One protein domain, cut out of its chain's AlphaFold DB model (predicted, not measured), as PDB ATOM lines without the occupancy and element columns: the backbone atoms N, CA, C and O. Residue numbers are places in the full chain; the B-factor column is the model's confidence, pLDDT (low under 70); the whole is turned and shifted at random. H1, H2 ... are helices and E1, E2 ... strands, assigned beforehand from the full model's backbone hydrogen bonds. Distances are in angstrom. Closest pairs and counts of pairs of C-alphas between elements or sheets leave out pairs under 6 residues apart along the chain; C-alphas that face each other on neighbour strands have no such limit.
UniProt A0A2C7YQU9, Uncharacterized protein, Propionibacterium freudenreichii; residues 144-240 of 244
ATOM      1  N   SER A 144     231.908 188.443 175.308       83.62
ATOM      2  CA  SER A 144     231.431 189.334 174.246       83.62
ATOM      3  C   SER A 144     229.975 189.015 173.907       83.62
ATOM      4  O   SER A 144     229.679 187.893 173.495       83.62
ATOM      5  N   LEU A 145     229.081 189.993 174.071       80.88
ATOM      6  CA  LEU A 145     227.654 189.883 173.746       80.88
ATOM      7  C   LEU A 145     227.378 190.258 172.283       80.88
ATOM      8  O   LEU A 145     227.906 191.254 171.775       80.88
ATOM      9  N   SER A 146     226.508 189.499 171.613       71.88
ATOM     10  CA  SER A 146     225.971 189.867 170.303       71.88
ATOM     11  C   SER A 146     225.147 191.157 170.398       71.88
ATOM     12  O   SER A 146     224.140 191.220 171.097       71.88
ATOM     13  N   LYS A 147     225.562 192.209 169.680       55.75
ATOM     14  CA  LYS A 147     224.912 193.536 169.731       55.75
ATOM     15  C   LYS A 147     223.500 193.563 169.138       55.75
ATOM     16  O   LYS A 147     222.716 194.448 169.468       55.75
ATOM     17  N   THR A 148     223.185 192.631 168.248       51.97
ATOM     18  CA  THR A 148     221.866 192.478 167.636       51.97
ATOM     19  C   THR A 148     221.118 191.382 168.389       51.97
ATOM     20  O   THR A 148     221.684 190.316 168.594       51.97
ATOM     21  N   GLY A 149     219.856 191.606 168.774       47.44
ATOM     22  CA  GLY A 149     218.977 190.592 169.400       47.44
ATOM     23  C   GLY A 149     218.723 189.336 168.542       47.44
ATOM     24  O   GLY A 149     217.993 188.438 168.933       47.44
ATOM     25  N   HIS A 150     219.360 189.265 167.375       47.47
ATOM     26  CA  HIS A 150     219.650 188.044 166.647       47.47
ATOM     27  C   HIS A 150     221.163 187.820 166.712       47.47
ATOM     28  O   HIS A 150     221.933 188.605 166.142       47.47
ATOM     29  N   GLY A 151     221.595 186.782 167.421       46.97
ATOM     30  CA  GLY A 151     222.984 186.359 167.494       46.97
ATOM     31  C   GLY A 151     223.481 185.866 166.138       46.97
ATOM     32  O   GLY A 151     223.493 184.668 165.870       46.97
ATOM     33  N   SER A 152     223.907 186.781 165.265       43.78
ATOM     34  CA  SER A 152     224.734 186.438 164.109       43.78
ATOM     35  C   SER A 152     226.181 186.329 164.572       43.78
ATOM     36  O   SER A 152     226.807 187.324 164.946       43.78
ATOM     37  N   LEU A 153     226.703 185.106 164.582       52.31
ATOM     38  CA  LEU A 153     228.090 184.823 164.913       52.31
ATOM     39  C   LEU A 153     228.904 184.735 163.627       52.31
ATOM     40  O   LEU A 153     229.133 183.658 163.088       52.31
ATOM     41  N   ASP A 154     229.373 185.885 163.145       42.66
ATOM     42  CA  ASP A 154     230.365 185.918 162.070       42.66
ATOM     43  C   ASP A 154     231.752 185.629 162.672       42.66
ATOM     44  O   ASP A 154     232.570 186.507 162.959       42.66
ATOM     45  N   GLY A 155     231.966 184.352 162.998       41.06
ATOM     46  CA  GLY A 155     233.204 183.835 163.564       41.06
ATOM     47  C   GLY A 155     234.300 183.784 162.506       41.06
ATOM     48  O   GLY A 155     234.442 182.796 161.786       41.06
ATOM     49  N   GLY A 156     235.106 184.840 162.421       35.22
ATOM     50  CA  GLY A 156     236.301 184.866 161.584       35.22
ATOM     51  C   GLY A 156     237.248 183.679 161.844       35.22
ATOM     52  O   GLY A 156     237.885 183.586 162.886       35.22
ATOM     53  N   SER A 157     237.381 182.818 160.828       39.16
ATOM     54  CA  SER A 157     238.569 182.038 160.432       39.16
ATOM     55  C   SER A 157     239.202 180.995 161.386       39.16
ATOM     56  O   SER A 157     240.392 180.709 161.223       39.16
ATOM     57  N   GLY A 158     238.491 180.340 162.314       39.69
ATOM     58  CA  GLY A 158     239.183 179.304 163.118       39.69
ATOM     59  C   GLY A 158     238.390 178.251 163.887       39.69
ATOM     60  O   GLY A 158     238.973 177.252 164.297       39.69
ATOM     61  N   SER A 159     237.089 178.398 164.085       40.78
ATOM     62  CA  SER A 159     236.256 177.350 164.687       40.78
ATOM     63  C   SER A 159     234.936 177.311 163.946       40.78
ATOM     64  O   SER A 159     234.474 178.355 163.496       40.78
ATOM     65  N   GLY A 160     234.425 176.098 163.714       42.94
ATOM     66  CA  GLY A 160     233.316 175.813 162.802       42.94
ATOM     67  C   GLY A 160     232.208 176.857 162.878       42.94
ATOM     68  O   GLY A 160     231.831 177.270 163.968       42.94
ATOM     69  N   ALA A 161     231.745 177.300 161.708       44.47
ATOM     70  CA  ALA A 161     230.769 178.369 161.552       44.47
ATOM     71  C   ALA A 161     229.587 178.184 162.517       44.47
ATOM     72  O   ALA A 161     228.743 177.309 162.306       44.47
ATOM     73  N   VAL A 162     229.553 178.990 163.580       54.34
ATOM     74  CA  VAL A 162     228.433 179.015 164.516       54.34
ATOM     75  C   VAL A 162     227.285 179.678 163.766       54.34
ATOM     76  O   VAL A 162     227.402 180.815 163.310       54.34
ATOM     77  N   ARG A 163     226.218 178.920 163.510       55.41
ATOM     78  CA  ARG A 163     225.085 179.419 162.718       55.41
ATOM     79  C   ARG A 163     224.299 180.426 163.549       55.41
ATOM     80  O   ARG A 163     224.303 180.346 164.773       55.41
ATOM     81  N   ALA A 164     223.631 181.364 162.878       57.47
ATOM     82  CA  ALA A 164     222.833 182.385 163.547       57.47
ATOM     83  C   ALA A 164     221.799 181.749 164.490       57.47
ATOM     84  O   ALA A 164     221.103 180.813 164.097       57.47
ATOM     85  N   ILE A 165     221.728 182.269 165.712       59.00
ATOM     86  CA  ILE A 165     220.758 181.880 166.739       59.00
ATOM     87  C   ILE A 165     219.835 183.075 166.969       59.00
ATOM     88  O   ILE A 165     220.277 184.228 166.962       59.00
ATOM     89  N   GLN A 166     218.544 182.810 167.136       60.47
ATOM     90  CA  GLN A 166     217.579 183.836 167.505       60.47
ATOM     91  C   GLN A 166     217.696 184.101 169.011       60.47
ATOM     92  O   GLN A 166     217.735 183.158 169.792       60.47
ATOM     93  N   GLY A 167     217.816 185.369 169.408       69.62
ATOM     94  CA  GLY A 167     218.062 185.756 170.796       69.62
ATOM     95  C   GLY A 167     219.498 186.211 171.068       69.62
ATOM     96  O   GLY A 167     220.319 186.402 170.162       69.62
ATOM     97  N   LEU A 168     219.783 186.433 172.350       78.75
ATOM     98  CA  LEU A 168     221.064 186.935 172.839       78.75
ATOM     99  C   LEU A 168     222.094 185.805 172.934       78.75
ATOM    100  O   LEU A 168     221.820 184.729 173.463       78.75
ATOM    101  N   VAL A 169     223.313 186.069 172.458       82.38
ATOM    102  CA  VAL A 169     224.413 185.103 172.522       82.38
ATOM    103  C   VAL A 169     225.657 185.754 173.112       82.38
ATOM    104  O   VAL A 169     226.068 186.843 172.703       82.38
ATOM    105  N   LEU A 170     226.280 185.067 174.067       85.56
ATOM    106  CA  LEU A 170     227.565 185.437 174.644       85.56
ATOM    107  C   LEU A 170     228.660 184.507 174.132       85.56
ATOM    108  O   LEU A 170     228.472 183.300 173.995       85.56
ATOM    109  N   THR A 171     229.840 185.064 173.902       85.12
ATOM    110  CA  THR A 171     231.020 184.298 173.497       85.12
ATOM    111  C   THR A 171     232.180 184.559 174.438       85.12
ATOM    112  O   THR A 171     232.454 185.699 174.812       85.12
ATOM    113  N   HIS A 172     232.874 183.495 174.828       82.69
ATOM    114  CA  HIS A 172     234.096 183.580 175.617       82.69
ATOM    115  C   HIS A 172     235.023 182.424 175.254       82.69
ATOM    116  O   HIS A 172     234.726 181.256 175.506       82.69
ATOM    117  N   ARG A 173     236.176 182.747 174.657       82.00
ATOM    118  CA  ARG A 173     237.141 181.759 174.142       82.00
ATOM    119  C   ARG A 173     236.464 180.784 173.163       82.00
ATOM    120  O   ARG A 173     236.051 181.210 172.093       82.00
ATOM    121  N   ASN A 174     236.334 179.512 173.544       77.62
ATOM    122  CA  ASN A 174     235.711 178.452 172.745       77.62
ATOM    123  C   ASN A 174     234.277 178.136 173.206       77.62
ATOM    124  O   ASN A 174     233.716 177.112 172.823       77.62
ATOM    125  N   GLN A 175     233.705 178.963 174.082       84.12
ATOM    126  CA  GLN A 175     232.366 178.776 174.620       84.12
ATOM    127  C   GLN A 175     231.400 179.752 173.960       84.12
ATOM    128  O   GLN A 175     231.689 180.946 173.831       84.12
ATOM    129  N   VAL A 176     230.245 179.219 173.577       85.94
ATOM    130  CA  VAL A 176     229.119 179.957 173.020       85.94
ATOM    131  C   VAL A 176     227.941 179.707 173.948       85.94
ATOM    132  O   VAL A 176     227.537 178.558 174.136       85.94
ATOM    133  N   VAL A 177     227.426 180.769 174.554       86.50
ATOM    134  CA  VAL A 177     226.323 180.712 175.513       86.50
ATOM    135  C   VAL A 177     225.098 181.332 174.871       86.50
ATOM    136  O   VAL A 177     225.104 182.526 174.570       86.50
ATOM    137  N   ALA A 178     224.062 180.533 174.661       87.75
ATOM    138  CA  ALA A 178     222.742 181.043 174.330       87.75
ATOM    139  C   ALA A 178     222.079 181.570 175.605       87.75
ATOM    140  O   ALA A 178     222.176 180.935 176.654       87.75
ATOM    141  N   VAL A 179     221.449 182.735 175.527       86.81
ATOM    142  CA  VAL A 179     220.780 183.367 176.665       86.81
ATOM    143  C   VAL A 179     219.281 183.302 176.434       86.81
ATOM    144  O   VAL A 179     218.793 183.827 175.432       86.81
ATOM    145  N   ASP A 180     218.570 182.699 177.379       84.88
ATOM    146  CA  ASP A 180     217.116 182.634 177.378       84.88
ATOM    147  C   ASP A 180     216.521 183.633 178.384       84.88
ATOM    148  O   ASP A 180     216.812 183.593 179.582       84.88
ATOM    149  N   LEU A 181     215.699 184.544 177.860       76.69
ATOM    150  CA  LEU A 181     214.898 185.529 178.595       76.69
ATOM    151  C   LEU A 181     213.386 185.314 178.368       76.69
ATOM    152  O   LEU A 181     212.609 186.264 178.498       76.69
ATOM    153  N   GLY A 182     212.973 184.103 177.983       66.31
ATOM    154  CA  GLY A 182     211.613 183.778 177.536       66.31
ATOM    155  C   GLY A 182     211.403 183.983 176.032       66.31
ATOM    156  O   GLY A 182     210.286 184.224 175.585       66.31
ATOM    157  N   GLU A 183     212.478 183.957 175.238       61.88
ATOM    158  CA  GLU A 183     212.424 184.131 173.771       61.88
ATOM    159  C   GLU A 183     212.939 182.905 173.012       61.88
ATOM    160  O   GLU A 183     213.010 182.900 171.780       61.88
ATOM    161  N   PHE A 184     213.360 181.878 173.744       63.38
ATOM    162  CA  PHE A 184     214.170 180.820 173.190       63.38
ATOM    163  C   PHE A 184     213.323 179.640 172.709       63.38
ATOM    164  O   PHE A 184     212.937 178.769 173.480       63.38
ATOM    165  N   GLU A 185     213.026 179.611 171.408       60.12
ATOM    166  CA  GLU A 185     212.193 178.561 170.795       60.12
ATOM    167  C   GLU A 185     212.995 177.349 170.287       60.12
ATOM    168  O   GLU A 185     212.424 176.289 170.025       60.12
ATOM    169  N   ASP A 186     214.314 177.493 170.127       65.69
ATOM    170  CA  ASP A 186     215.176 176.429 169.608       65.69
ATOM    171  C   ASP A 186     215.360 175.320 170.663       65.69
ATOM    172  O   ASP A 186     215.716 175.559 171.820       65.69
ATOM    173  N   SER A 187     215.217 174.066 170.240       69.88
ATOM    174  CA  SER A 187     215.502 172.913 171.094       69.88
ATOM    175  C   SER A 187     216.998 172.793 171.416       69.88
ATOM    176  O   SER A 187     217.865 173.150 170.616       69.88
ATOM    177  N   HIS A 188     217.332 172.172 172.551       70.69
ATOM    178  CA  HIS A 188     218.722 171.891 172.948       70.69
ATOM    179  C   HIS A 188     219.560 171.234 171.830       70.69
ATOM    180  O   HIS A 188     220.740 171.542 171.660       70.69
ATOM    181  N   LEU A 189     218.948 170.342 171.040       71.12
ATOM    182  CA  LEU A 189     219.602 169.661 169.918       71.12
ATOM    183  C   LEU A 189     219.914 170.612 168.757       71.12
ATOM    184  O   LEU A 189     220.972 170.503 168.135       71.12
ATOM    185  N   GLU A 190     219.021 171.558 168.472       74.75
ATOM    186  CA  GLU A 190     219.244 172.585 167.455       74.75
ATOM    187  C   GLU A 190     220.353 173.543 167.881       74.75
ATOM    188  O   GLU A 190     221.191 173.912 167.059       74.75
ATOM    189  N   LEU A 191     220.440 173.861 169.171       76.56
ATOM    190  CA  LEU A 191     221.527 174.675 169.711       76.56
ATOM    191  C   LEU A 191     222.879 174.006 169.630       76.56
ATOM    192  O   LEU A 191     223.848 174.629 169.183       76.56
ATOM    193  N   ALA A 192     222.938 172.725 169.983       75.94
ATOM    194  CA  ALA A 192     224.141 171.927 169.813       75.94
ATOM    195  C   ALA A 192     224.595 171.951 168.345       75.94
ATOM    196  O   ALA A 192     225.762 172.212 168.049       75.94
ATOM    197  N   ALA A 193     223.655 171.754 167.410       74.88
ATOM    198  CA  ALA A 193     223.923 171.768 165.974       74.88
ATOM    199  C   ALA A 193     224.355 173.146 165.444       74.88
ATOM    200  O   ALA A 193     225.057 173.225 164.431       74.88
ATOM    201  N   ARG A 194     223.953 174.229 166.116       75.25
ATOM    202  CA  ARG A 194     224.379 175.597 165.798       75.25
ATOM    203  C   ARG A 194     225.722 175.965 166.419       75.25
ATOM    204  O   ARG A 194     226.277 176.960 165.978       75.25
ATOM    205  N   GLY A 195     226.273 175.159 167.332       76.62
ATOM    206  CA  GLY A 195     227.576 175.377 167.972       76.62
ATOM    207  C   GLY A 195     227.504 176.002 169.368       76.62
ATOM    208  O   GLY A 195     228.524 176.465 169.877       76.62
ATOM    209  N   VAL A 196     226.322 176.023 169.991       84.81
ATOM    210  CA  VAL A 196     226.135 176.458 171.383       84.81
ATOM    211  C   VAL A 196     226.709 175.412 172.329       84.81
ATOM    212  O   VAL A 196     226.436 174.220 172.199       84.81
ATOM    213  N   THR A 197     227.486 175.860 173.312       87.88
ATOM    214  CA  THR A 197     228.051 174.988 174.347       87.88
ATOM    215  C   THR A 197     227.272 175.054 175.657       87.88
ATOM    216  O   THR A 197     227.207 174.050 176.367       87.88
ATOM    217  N   HIS A 198     226.658 176.200 175.964       90.69
ATOM    218  CA  HIS A 198     225.917 176.434 177.204       90.69
ATOM    219  C   HIS A 198     224.620 177.206 176.961       90.69
ATOM    220  O   HIS A 198     224.542 178.017 176.042       90.69
ATOM    221  N   ILE A 199     223.638 176.994 177.827       90.00
ATOM    222  CA  ILE A 199     222.417 177.794 177.909       90.00
ATOM    223  C   ILE A 199     222.434 178.504 179.259       90.00
ATOM    224  O   ILE A 199     222.715 177.877 180.282       90.00
ATOM    225  N   LEU A 200     222.188 179.809 179.243       91.31
ATOM    226  CA  LEU A 200     221.984 180.649 180.416       91.31
ATOM    227  C   LEU A 200     220.522 181.089 180.419       91.31
ATOM    228  O   LEU A 200     220.150 181.922 179.597       91.31
ATOM    229  N   GLU A 201     219.716 180.566 181.334       89.62
ATOM    230  CA  GLU A 201     218.309 180.956 181.458       89.62
ATOM    231  C   GLU A 201     218.167 181.938 182.612       89.62
ATOM    232  O   GLU A 201     218.757 181.767 183.684       89.62
ATOM    233  N   ILE A 202     217.422 183.010 182.366       88.62
ATOM    234  CA  ILE A 202     217.285 184.133 183.282       88.62
ATOM    235  C   ILE A 202     215.792 184.378 183.505       88.62
ATOM    236  O   ILE A 202     215.109 184.980 182.680       88.62
ATOM    237  N   GLN A 203     215.298 183.943 184.661       84.94
ATOM    238  CA  GLN A 203     213.929 184.140 185.136       84.94
ATOM    239  C   GLN A 203     213.922 185.043 186.366       84.94
ATOM    240  O   GLN A 203     214.886 185.069 187.123       84.94
ATOM    241  N   ARG A 204     212.821 185.746 186.656       82.88
ATOM    242  CA  ARG A 204     212.749 186.735 187.758       82.88
ATOM    243  C   ARG A 204     213.382 186.290 189.077       82.88
ATOM    244  O   ARG A 204     214.024 187.093 189.762       82.88
ATOM    245  N   THR A 205     213.180 185.029 189.434       83.00
ATOM    246  CA  THR A 205     213.620 184.425 190.693       83.00
ATOM    247  C   THR A 205     214.758 183.432 190.535       83.00
ATOM    248  O   THR A 205     215.238 182.927 191.551       83.00
ATOM    249  N   GLU A 206     215.173 183.140 189.304       87.75
ATOM    250  CA  GLU A 206     216.100 182.058 189.030       87.75
ATOM    251  C   GLU A 206     217.071 182.364 187.891       87.75
ATOM    252  O   GLU A 206     216.720 182.951 186.872       87.75
ATOM    253  N   VAL A 207     218.322 181.947 188.071       90.06
ATOM    254  CA  VAL A 207     219.307 181.901 186.987       90.06
ATOM    255  C   VAL A 207     219.874 180.498 186.927       90.06
ATOM    256  O   VAL A 207     220.457 180.040 187.916       90.06
ATOM    257  N   THR A 208     219.757 179.857 185.771       91.31
ATOM    258  CA  THR A 208     220.308 178.526 185.513       91.31
ATOM    259  C   THR A 208     221.393 178.603 184.445       91.31
ATOM    260  O   THR A 208     221.349 179.410 183.518       91.31
ATOM    261  N   VAL A 209     222.410 177.757 184.579       92.56
ATOM    262  CA  VAL A 209     223.378 177.489 183.517       92.56
ATOM    263  C   VAL A 209     223.415 176.002 183.287       92.56
ATOM    264  O   VAL A 209     223.711 175.240 184.211       92.56
ATOM    265  N   ARG A 210     223.191 175.604 182.041       91.69
ATOM    266  CA  ARG A 210     223.206 174.207 181.623       91.69
ATOM    267  C   ARG A 210     224.190 174.019 180.481       91.69
ATOM    268  O   ARG A 210     224.311 174.870 179.599       91.69
ATOM    269  N   ARG A 211     224.928 172.914 180.499       90.12
ATOM    270  CA  ARG A 211     225.778 172.522 179.375       90.12
ATOM    271  C   ARG A 211     224.914 171.821 178.331       90.12
ATOM    272  O   ARG A 211     224.203 170.876 178.640       90.12
ATOM    273  N   VAL A 212     225.021 172.239 177.074       87.06
ATOM    274  CA  VAL A 212     224.188 171.701 175.984       87.06
ATOM    275  C   VAL A 212     224.497 170.232 175.674       87.06
ATOM    276  O   VAL A 212     223.603 169.480 175.302       87.06
ATOM    277  N   ALA A 213     225.755 169.810 175.825       84.12
ATOM    278  CA  ALA A 213     226.208 168.480 175.407       84.12
ATOM    279  C   ALA A 213     225.589 167.319 176.208       84.12
ATOM    280  O   ALA A 213     225.413 166.230 175.664       84.12
ATOM    281  N   ASP A 214     225.309 167.532 177.491       85.56
ATOM    282  CA  ASP A 214     224.862 166.506 178.440       85.56
ATOM    283  C   ASP A 214     223.706 166.982 179.340       85.56
ATOM    284  O   ASP A 214     223.330 166.267 180.267       85.56
ATOM    285  N   ASP A 215     223.155 168.170 179.067       84.69
ATOM    286  CA  ASP A 215     222.132 168.856 179.871       84.69
ATOM    287  C   ASP A 215     222.513 169.004 181.354       84.69
ATOM    288  O   ASP A 215     221.673 169.067 182.250       84.69
ATOM    289  N   ARG A 216     223.818 169.041 181.647       88.50
ATOM    290  CA  ARG A 216     224.295 169.151 183.019       88.50
ATOM    291  C   ARG A 216     224.123 170.575 183.532       88.50
ATOM    292  O   ARG A 216     224.712 171.511 182.994       88.50
ATOM    293  N   GLU A 217     223.427 170.711 184.654       91.50
ATOM    294  CA  GLU A 217     223.386 171.949 185.427       91.50
ATOM    295  C   GLU A 217     224.764 172.268 186.023       91.50
ATOM    296  O   GLU A 217     225.365 171.481 186.763       91.50
ATOM    297  N   LEU A 218     225.280 173.444 185.676       90.56
ATOM    298  CA  LEU A 218     226.539 173.988 186.183       90.56
ATOM    299  C   LEU A 218     226.305 175.027 187.280       90.56
ATOM    300  O   LEU A 218     227.160 175.217 188.147       90.56
ATOM    301  N   PHE A 219     225.166 175.713 187.230       92.44
ATOM    302  CA  PHE A 219     224.800 176.748 188.183       92.44
ATOM    303  C   PHE A 219     223.283 176.877 188.267       92.44
ATOM    304  O   PHE A 219     222.617 176.884 187.238       92.44
ATOM    305  N   VAL A 220     222.771 177.030 189.486       92.00
ATOM    306  CA  VAL A 220     221.374 177.363 189.775       92.00
ATOM    307  C   VAL A 220     221.360 178.366 190.926       92.00
ATOM    308  O   VAL A 220     222.112 178.223 191.897       92.00
ATOM    309  N   SER A 221     220.532 179.400 190.823       88.88
ATOM    310  CA  SER A 221     220.353 180.402 191.872       88.88
ATOM    311  C   SER A 221     218.877 180.644 192.137       88.88
ATOM    312  O   SER A 221     218.255 181.362 191.375       88.88
ATOM    313  N   GLU A 222     218.361 180.201 193.281       78.12
ATOM    314  CA  GLU A 222     216.994 180.491 193.754       78.12
ATOM    315  C   GLU A 222     216.875 181.897 194.386       78.12
ATOM    316  O   GLU A 222     216.408 182.082 195.514       78.12
ATOM    317  N   ARG A 223     217.413 182.921 193.720       76.44
ATOM    318  CA  ARG A 223     217.380 184.307 194.203       76.44
ATOM    319  C   ARG A 223     217.017 185.245 193.070       76.44
ATOM    320  O   ARG A 223     217.429 185.025 191.938       76.44
ATOM    321  N   VAL A 224     216.362 186.350 193.438       79.75
ATOM    322  CA  VAL A 224     216.107 187.486 192.542       79.75
ATOM    323  C   VAL A 224     217.371 187.837 191.765       79.75
ATOM    324  O   VAL A 224     218.455 187.948 192.352       79.75
ATOM    325  N   ILE A 225     217.212 188.010 190.454       82.81
ATOM    326  CA  ILE A 225     218.325 188.302 189.556       82.81
ATOM    327  C   ILE A 225     219.051 189.566 190.005       82.81
ATOM    328  O   ILE A 225     218.463 190.632 190.195       82.81
ATOM    329  N   CYS A 226     220.369 189.445 190.113       88.12
ATOM    330  CA  CYS A 226     221.273 190.569 190.263       88.12
ATOM    331  C   CYS A 226     222.582 190.292 189.521       88.12
ATOM    332  O   CYS A 226     222.898 189.144 189.185       88.12
ATOM    333  N   ILE A 227     223.369 191.349 189.312       90.88
ATOM    334  CA  ILE A 227     224.658 191.292 188.610       90.88
ATOM    335  C   ILE A 227     225.570 190.209 189.204       90.88
ATOM    336  O   ILE A 227     226.187 189.449 188.464       90.88
ATOM    337  N   ASP A 228     225.622 190.070 190.531       91.62
ATOM    338  CA  ASP A 228     226.477 189.071 191.177       91.62
ATOM    339  C   ASP A 228     226.095 187.627 190.828       91.62
ATOM    340  O   ASP A 228     226.988 186.784 190.702       91.62
ATOM    341  N   GLN A 229     224.803 187.326 190.653       91.25
ATOM    342  CA  GLN A 229     224.371 185.986 190.242       91.25
ATOM    343  C   GLN A 229     224.734 185.710 188.791       91.25
ATOM    344  O   GLN A 229     225.304 184.661 188.504       91.25
ATOM    345  N   LEU A 230     224.515 186.680 187.900       92.25
ATOM    346  CA  LEU A 230     224.915 186.558 186.497       92.25
ATOM    347  C   LEU A 230     226.433 186.392 186.365       92.25
ATOM    348  O   LEU A 230     226.901 185.542 185.618       92.25
ATOM    349  N   ARG A 231     227.228 187.108 187.165       94.00
ATOM    350  CA  ARG A 231     228.687 186.918 187.199       94.00
ATOM    351  C   ARG A 231     229.081 185.517 187.654       94.00
ATOM    352  O   ARG A 231     229.992 184.927 187.087       94.00
ATOM    353  N   ARG A 232     228.424 184.963 188.678       93.12
ATOM    354  CA  ARG A 232     228.689 183.586 189.134       93.12
ATOM    355  C   ARG A 232     228.294 182.552 188.084       93.12
ATOM    356  O   ARG A 232     229.071 181.631 187.857       93.12
ATOM    357  N   ALA A 233     227.157 182.749 187.426       92.75
ATOM    358  CA  ALA A 233     226.706 181.935 186.306       92.75
ATOM    359  C   ALA A 233     227.742 181.939 185.164       92.75
ATOM    360  O   ALA A 233     228.213 180.885 184.743       92.75
ATOM    361  N   LEU A 234     228.207 183.118 184.741       92.75
ATOM    362  CA  LEU A 234     229.234 183.249 183.700       92.75
ATOM    363  C   LEU A 234     230.594 182.676 184.114       92.75
ATOM    364  O   LEU A 234     231.299 182.101 183.287       92.75
ATOM    365  N   ARG A 235     230.967 182.758 185.394       92.81
ATOM    366  CA  ARG A 235     232.160 182.062 185.901       92.81
ATOM    367  C   ARG A 235     232.010 180.552 185.871       92.81
ATOM    368  O   ARG A 235     233.002 179.884 185.603       92.81
ATOM    369  N   ALA A 236     230.820 180.018 186.147       91.69
ATOM    370  CA  ALA A 236     230.562 178.587 186.031       91.69
ATOM    371  C   ALA A 236     230.755 178.128 184.581       91.69
ATOM    372  O   ALA A 236     231.448 177.141 184.356       91.69
ATOM    373  N   VAL A 237     230.269 178.914 183.611       90.75
ATOM    374  CA  VAL A 237     230.570 178.703 182.188       90.75
ATOM    375  C   VAL A 237     232.079 178.759 181.940       90.75
ATOM    376  O   VAL A 237     232.650 177.807 181.429       90.75
ATOM    377  N   ALA A 238     232.771 179.830 182.339       88.06
ATOM    378  CA  ALA A 238     234.202 179.999 182.061       88.06
ATOM    379  C   ALA A 238     235.102 178.942 182.732       88.06
ATOM    380  O   ALA A 238     236.172 178.622 182.208       88.06
ATOM    381  N   ALA A 239     234.687 178.420 183.890       88.50
ATOM    382  CA  ALA A 239     235.351 177.329 184.596       88.50
ATOM    383  C   ALA A 239     235.090 175.965 183.946       88.50
ATOM    384  O   ALA A 239     235.853 175.024 184.180       88.50
ATOM    385  N   ASP A 240     234.041 175.857 183.129       86.94
ATOM    386  CA  ASP A 240     233.694 174.630 182.442       86.94
ATOM    387  C   ASP A 240     234.647 174.349 181.280       86.94
ATOM    388  O   ASP A 240     234.526 174.858 180.163       86.94
TER     389      ASP A 240
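This is residues 144 to 240 of the 244 residues of an uncharacterized protein of Propionibacterium freudenreichii (UniProt A0A2C7YQU9). A twisted five-stranded sheet curls round one helix, H2, which packs in its hollow with most of its contacts to E4 and E5. The short helix H1 is on the opposite face, and a long stretch without a named element, residues 144 to 167, lies at the E1 side of the sheet, its first two residues paired with E1. The 97 printed residues hold five named strands and two named helices, in the order E1 E2 H1 E3 E4 E5 H2; the class is mixed, helices and strands. The mixed sheet runs E1 E2 E3 E4 E5, with E2 and E3 parallel and the other neighbours antiparallel. The whole is compact, with a radius of gyration of the C-alphas of 12.7 A, and only just elongated, spanning 39 by 25 by 23 A.

E3, residues 198 to 203, and E4, residues 206 to 211, form a hairpin, with N 199 and O 210 2.8 A apart. E4 and E5, residues 216 to 221, form another, with N 209 and O 219 2.8 A apart; E3, E4 and E5 are a meander, each strand the antiparallel neighbour of the one before. E2, residues 175 to 180, is parallel to E3 at 26 degrees, with N 200 and O 178 2.8 A apart. E1, residues 168 to 172, and E2 form a hairpin, with N 170 and O 177 2.8 A apart. H2, residues 227 to 239, is on the sheet; its closest C-alphas to E5 are those of Ala 233 and Phe 219, 5.8 A apart. H1, residues 188 to 194, is on the opposite face at a height over the sheet of 9.9 A, and is apart from H2. E2, H1 and E3 are a strand-helix-strand unit, two parallel neighbour strands with a helix between, and its crossover is right-handed. In both helices every O i to N i+4 pair is within hydrogen-bond range.

E1 begins at C-alpha 168, (221.064, 186.935, 172.839), and is 13.7 A long. E2 is 16.0 A, E3 16.3 A, E4 16.7 A and E5 14.8 A from first to last C-alpha. H1 is 9.8 A long. H2, 18.0 A, ends at C-alpha 239, (235.351, 177.329, 184.596).

The C-alphas farthest apart, those of Ser 157 and Arg 223, are 39.9 A apart. The printed part has no cut and no long link between named elements; the link from E2 to H1, 7 residues, is short and the others are tight. The mean pLDDT of the printed part is 76.3, with residues 147 to 167 and 182 to 187 under 70.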